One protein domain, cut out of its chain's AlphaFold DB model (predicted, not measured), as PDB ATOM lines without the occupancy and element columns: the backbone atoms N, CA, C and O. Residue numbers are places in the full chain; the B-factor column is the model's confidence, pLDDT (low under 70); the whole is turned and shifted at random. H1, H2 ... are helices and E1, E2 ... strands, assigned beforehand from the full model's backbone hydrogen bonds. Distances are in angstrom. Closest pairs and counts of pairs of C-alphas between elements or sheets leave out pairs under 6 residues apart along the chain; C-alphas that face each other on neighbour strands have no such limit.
ATOM      1  N   THR A  36      12.671 -46.318 -37.918       88.25
ATOM      2  CA  THR A  36      11.721 -47.066 -37.087       88.25
ATOM      3  C   THR A  36      10.313 -46.802 -37.580       88.25
ATOM      4  O   THR A  36       9.893 -45.649 -37.688       88.25
ATOM      5  N   TYR A  37       9.569 -47.877 -37.825       88.56
ATOM      6  CA  TYR A  37       8.171 -47.816 -38.229       88.56
ATOM      7  C   TYR A  37       7.270 -48.433 -37.156       88.56
ATOM      8  O   TYR A  37       7.660 -49.387 -36.481       88.56
ATOM      9  N   ARG A  38       6.050 -47.917 -37.021       86.62
ATOM     10  CA  ARG A  38       4.971 -48.485 -36.200       86.62
ATOM     11  C   ARG A  38       3.697 -48.569 -37.028       86.62
ATOM     12  O   ARG A  38       3.531 -47.803 -37.967       86.62
ATOM     13  N   ALA A  39       2.818 -49.507 -36.705       87.81
ATOM     14  CA  ALA A  39       1.503 -49.559 -37.330       87.81
ATOM     15  C   ALA A  39       0.594 -48.481 -36.720       87.81
ATOM     16  O   ALA A  39       0.630 -48.260 -35.508       87.81
ATOM     17  N   CYS A  40      -0.219 -47.829 -37.546       86.31
ATOM     18  CA  CYS A  40      -1.308 -46.984 -37.081       86.31
ATOM     19  C   CYS A  40      -2.303 -47.845 -36.286       86.31
ATOM     20  O   CYS A  40      -2.738 -48.875 -36.800       86.31
ATOM     21  N   PRO A  41      -2.710 -47.454 -35.068       83.62
ATOM     22  CA  PRO A  41      -3.643 -48.248 -34.268       83.62
ATOM     23  C   PRO A  41      -5.065 -48.302 -34.851       83.62
ATOM     24  O   PRO A  41      -5.858 -49.126 -34.415       83.62
ATOM     25  N   ILE A  42      -5.386 -47.444 -35.827       88.12
ATOM     26  CA  ILE A  42      -6.732 -47.329 -36.404       88.12
ATOM     27  C   ILE A  42      -6.826 -48.106 -37.719       88.12
ATOM     28  O   ILE A  42      -7.735 -48.907 -37.908       88.12
ATOM     29  N   CYS A  43      -5.867 -47.901 -38.626       89.75
ATOM     30  CA  CYS A  43      -5.893 -48.499 -39.965       89.75
ATOM     31  C   CYS A  43      -4.748 -49.484 -40.242       89.75
ATOM     32  O   CYS A  43      -4.634 -49.990 -41.354       89.75
ATOM     33  N   SER A  44      -3.881 -49.757 -39.260       89.00
ATOM     34  CA  SER A  44      -2.712 -50.646 -39.382       89.00
ATOM     35  C   SER A  44      -1.673 -50.245 -40.445       89.00
ATOM     36  O   SER A  44      -0.738 -51.002 -40.706       89.00
ATOM     37  N   GLU A  45      -1.769 -49.047 -41.033       90.44
ATOM     38  CA  GLU A  45      -0.782 -48.552 -42.000       90.44
ATOM     39  C   GLU A  45       0.583 -48.313 -41.336       90.44
ATOM     40  O   GLU A  45       0.673 -47.918 -40.173       90.44
ATOM     41  N   ARG A  46       1.676 -48.545 -42.071       89.81
ATOM     42  CA  ARG A  46       3.036 -48.328 -41.561       89.81
ATOM     43  C   ARG A  46       3.360 -46.835 -41.492       89.81
ATOM     44  O   ARG A  46       3.527 -46.182 -42.515       89.81
ATOM     45  N   LEU A  47       3.555 -46.336 -40.281       88.50
ATOM     46  CA  LEU A  47       3.966 -44.972 -39.973       88.50
ATOM     47  C   LEU A  47       5.454 -44.927 -39.651       88.50
ATOM     48  O   LEU A  47       5.935 -45.687 -38.810       88.50
ATOM     49  N   LEU A  48       6.183 -44.020 -40.297       88.81
ATOM     50  CA  LEU A  48       7.549 -43.692 -39.902       88.81
ATOM     51  C   LEU A  48       7.496 -42.896 -38.595       88.81
ATOM     52  O   LEU A  48       6.954 -41.794 -38.575       88.81
ATOM     53  N   VAL A  49       8.059 -43.455 -37.524       86.62
ATOM     54  CA  VAL A  49       8.065 -42.816 -36.199       86.62
ATOM     55  C   VAL A  49       9.433 -42.292 -35.800       86.62
ATOM     56  O   VAL A  49       9.501 -41.275 -35.117       86.62
ATOM     57  N   ARG A  50      10.523 -42.941 -36.237       88.62
ATOM     58  CA  ARG A  50      11.885 -42.443 -36.007       88.62
ATOM     59  C   ARG A  50      12.758 -42.534 -37.239       88.62
ATOM     60  O   ARG A  50      12.644 -43.487 -38.008       88.62
ATOM     61  N   LEU A  51      13.669 -41.583 -37.357       87.00
ATOM     62  CA  LEU A  51      14.751 -41.552 -38.329       87.00
ATOM     63  C   LEU A  51      16.041 -41.238 -37.570       87.00
ATOM     64  O   LEU A  51      16.078 -40.265 -36.823       87.00
ATOM     65  N   ASP A  52      17.050 -42.100 -37.692       86.94
ATOM     66  CA  ASP A  52      18.328 -42.001 -36.970       86.94
ATOM     67  C   ASP A  52      18.142 -41.750 -35.459       86.94
ATOM     68  O   ASP A  52      18.760 -40.885 -34.847       86.94
ATOM     69  N   GLY A  53      17.197 -42.478 -34.853       80.88
ATOM     70  CA  GLY A  53      16.850 -42.343 -33.435       80.88
ATOM     71  C   GLY A  53      15.988 -41.125 -33.077       80.88
ATOM     72  O   GLY A  53      15.416 -41.113 -31.991       80.88
ATOM     73  N   SER A  54      15.801 -40.158 -33.977       83.50
ATOM     74  CA  SER A  54      14.985 -38.956 -33.749       83.50
ATOM     75  C   SER A  54      13.515 -39.186 -34.090       83.50
ATOM     76  O   SER A  54      13.215 -39.788 -35.120       83.50
ATOM     77  N   LEU A  55      12.590 -38.698 -33.256       83.38
ATOM     78  CA  LEU A  55      11.145 -38.779 -33.512       83.38
ATOM     79  C   LEU A  55      10.742 -37.889 -34.696       83.38
ATOM     80  O   LEU A  55      11.120 -36.720 -34.766       83.38
ATOM     81  N   VAL A  56       9.940 -38.429 -35.616       84.81
ATOM     82  CA  VAL A  56       9.495 -37.715 -36.821       84.81
ATOM     83  C   VAL A  56       7.980 -37.531 -36.810       84.81
ATOM     84  O   VAL A  56       7.222 -38.341 -37.338       84.81
ATOM     85  N   PHE A  57       7.529 -36.405 -36.264       82.62
ATOM     86  CA  PHE A  57       6.098 -36.106 -36.132       82.62
ATOM     87  C   PHE A  57       5.417 -35.720 -37.447       82.62
ATOM     88  O   PHE A  57       4.216 -35.914 -37.586       82.62
ATOM     89  N   LYS A  58       6.158 -35.206 -38.439       84.56
ATOM     90  CA  LYS A  58       5.576 -34.707 -39.700       84.56
ATOM     91  C   LYS A  58       4.732 -35.766 -40.420       84.56
ATOM     92  O   LYS A  58       3.631 -35.469 -40.868       84.56
ATOM     93  N   TRP A  59       5.249 -36.989 -40.516       79.88
ATOM     94  CA  TRP A  59       4.597 -38.087 -41.237       79.88
ATOM     95  C   TRP A  59       3.411 -38.657 -40.465       79.88
ATOM     96  O   TRP A  59       2.386 -38.976 -41.060       79.88
ATOM     97  N   ILE A  60       3.538 -38.723 -39.139       85.44
ATOM     98  CA  ILE A  60       2.451 -39.124 -38.252       85.44
ATOM     99  C   ILE A  60       1.320 -38.092 -38.360       85.44
ATOM    100  O   ILE A  60       0.206 -38.440 -38.728       85.44
ATOM    101  N   ASN A  61       1.616 -36.806 -38.161       86.44
ATOM    102  CA  ASN A  61       0.623 -35.735 -38.230       86.44
ATOM    103  C   ASN A  61      -0.078 -35.682 -39.586       86.44
ATOM    104  O   ASN A  61      -1.294 -35.551 -39.615       86.44
ATOM    105  N   TYR A  62       0.657 -35.837 -40.691       87.81
ATOM    106  CA  TYR A  62       0.062 -35.882 -42.025       87.81
ATOM    107  C   TYR A  62      -0.900 -37.067 -42.202       87.81
ATOM    108  O   TYR A  62      -1.989 -36.911 -42.751       87.81
ATOM    109  N   HIS A  63      -0.533 -38.256 -41.724       89.81
ATOM    110  CA  HIS A  63      -1.409 -39.424 -41.794       89.81
ATOM    111  C   HIS A  63      -2.704 -39.198 -41.002       89.81
ATOM    112  O   HIS A  63      -3.798 -39.411 -41.521       89.81
ATOM    113  N   PHE A  64      -2.599 -38.709 -39.765       88.25
ATOM    114  CA  PHE A  64      -3.777 -38.459 -38.938       88.25
ATOM    115  C   PHE A  64      -4.610 -37.280 -39.451       88.25
ATOM    116  O   PHE A  64      -5.826 -37.394 -39.490       88.25
ATOM    117  N   SER A  65      -4.000 -36.205 -39.958       88.50
ATOM    118  CA  SER A  65      -4.744 -35.087 -40.556       88.50
ATOM    119  C   SER A  65      -5.479 -35.465 -41.841       88.50
ATOM    120  O   SER A  65      -6.376 -34.749 -42.257       88.50
ATOM    121  N   THR A  66      -5.082 -36.540 -42.525       89.94
ATOM    122  CA  THR A  66      -5.699 -36.934 -43.801       89.94
ATOM    123  C   THR A  66      -6.671 -38.097 -43.664       89.94
ATOM    124  O   THR A  66      -7.673 -38.123 -44.373       89.94
ATOM    125  N   ARG A  67      -6.392 -39.059 -42.777       88.62
ATOM    126  CA  ARG A  67      -7.161 -40.312 -42.679       88.62
ATOM    127  C   ARG A  67      -7.953 -40.474 -41.388       88.62
ATOM    128  O   ARG A  67      -8.913 -41.233 -41.381       88.62
ATOM    129  N   HIS A  68      -7.554 -39.784 -40.322       87.44
ATOM    130  CA  HIS A  68      -8.096 -39.955 -38.971       87.44
ATOM    131  C   HIS A  68      -8.172 -38.601 -38.265       87.44
ATOM    132  O   HIS A  68      -7.608 -38.411 -37.183       87.44
ATOM    133  N   HIS A  69      -8.802 -37.629 -38.928       85.38
ATOM    134  CA  HIS A  69      -8.793 -36.231 -38.498       85.38
ATOM    135  C   HIS A  69      -9.453 -36.063 -37.122       85.38
ATOM    136  O   HIS A  69      -9.070 -35.195 -36.337       85.38
ATOM    137  N   GLU A  70     -10.400 -36.945 -36.806       83.94
ATOM    138  CA  GLU A  70     -11.067 -37.047 -35.517       83.94
ATOM    139  C   GLU A  70     -10.146 -37.545 -34.394       83.94
ATOM    140  O   GLU A  70     -10.434 -37.276 -33.238       83.94
ATOM    141  N   TRP A  71      -9.006 -38.175 -34.699       77.56
ATOM    142  CA  TRP A  71      -8.031 -38.687 -33.719       77.56
ATOM    143  C   TRP A  71      -6.774 -37.822 -33.596       77.56
ATOM    144  O   TRP A  71      -5.843 -38.166 -32.867       77.56
ATOM    145  N   MET A  72      -6.722 -36.686 -34.295       77.00
ATOM    146  CA  MET A  72      -5.537 -35.825 -34.355       77.00
ATOM    147  C   MET A  72      -5.098 -35.308 -32.970       77.00
ATOM    148  O   MET A  72      -3.909 -35.123 -32.731       77.00
ATOM    149  N   HIS A  73      -6.038 -35.156 -32.031       70.38
ATOM    150  CA  HIS A  73      -5.765 -34.763 -30.645       70.38
ATOM    151  C   HIS A  73      -5.109 -35.874 -29.801       70.38
ATOM    152  O   HIS A  73      -4.479 -35.578 -28.789       70.38
ATOM    153  N   VAL A  74      -5.205 -37.144 -30.216       63.16
ATOM    154  CA  VAL A  74      -4.608 -38.299 -29.511       63.16
ATOM    155  C   VAL A  74      -3.136 -38.495 -29.891       63.16
ATOM    156  O   VAL A  74      -2.333 -38.947 -29.076       63.16
ATOM    157  N   VAL A  75      -2.748 -38.087 -31.104       61.34
ATOM    158  CA  VAL A  75      -1.372 -38.197 -31.634       61.34
ATOM    159  C   VAL A  75      -0.351 -37.432 -30.788       61.34
ATOM    160  O   VAL A  75       0.820 -37.807 -30.730       61.34
ATOM    161  N   VAL A  76      -0.805 -36.397 -30.081       53.72
ATOM    162  CA  VAL A  76       0.020 -35.545 -29.217       53.72
ATOM    163  C   VAL A  76       0.620 -36.329 -28.034       53.72
ATOM    164  O   VAL A  76       1.644 -35.925 -27.492       53.72
ATOM    165  N   ASN A  77       0.061 -37.498 -27.690       50.59
ATOM    166  CA  ASN A  77       0.489 -38.304 -26.542       50.59
ATOM    167  C   ASN A  77       1.440 -39.467 -26.877       50.59
ATOM    168  O   ASN A  77       1.704 -40.299 -26.015       50.59
ATOM    169  N   LEU A  78       2.011 -39.537 -28.084       56.25
ATOM    170  CA  LEU A  78       3.049 -40.531 -28.427       56.25
ATOM    171  C   LEU A  78       4.436 -40.216 -27.820       56.25
ATOM    172  O   LEU A  78       5.458 -40.669 -28.340       56.25
TER     173      LEU A  78
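What this domain is: This is residues 36 to 78 of the 81 residues of an uncharacterized protein of Absidia glauca (UniProt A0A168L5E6). A two-stranded hairpin, E1 and E2, turns into one helix, H1, whose residues 57 to 63 pack beside E2; after H1, an unnamed tail folds back. The 43 printed residues run E1, E2, H1; the sheet E1 - E2 is antiparallel. The class is mixed, with 21 residues, under half, in named elements. The whole is compact, radius of gyration of the C-alphas 9.8 A, yet elongated, spanning 30 by 18 by 15 A.

How they stand to each other: Look first at E1, residues 36 to 39, and E2, residues 46 to 51, a hairpin at 155 degrees; N 38 and O 47 are 2.9 A apart, within hydrogen-bond range. Residues 50 to 51 of E2 also pair with residues 54 to 55, antiparallel. In H1, residues 57 to 67, every O i to N i+4 pair is within hydrogen-bond range. Its closest C-alphas to E2 are Ile 60 and Leu 47, 6.3 A; E1 and H1 are apart.

Where its parts are: Find C-alpha 36 at (11.721, -47.066, -37.087); E1 runs 10.5 A and E2 13.9 A. H1 runs 15.4 A to C-alpha 67 at (-7.161, -40.312, -42.679).

The domain as a whole: The farthest C-alphas, Asp 52 and Glu 70, are 29.8 A apart. The printed part has no cut and no long link; pLDDT is under 70 at residues 74 to 78.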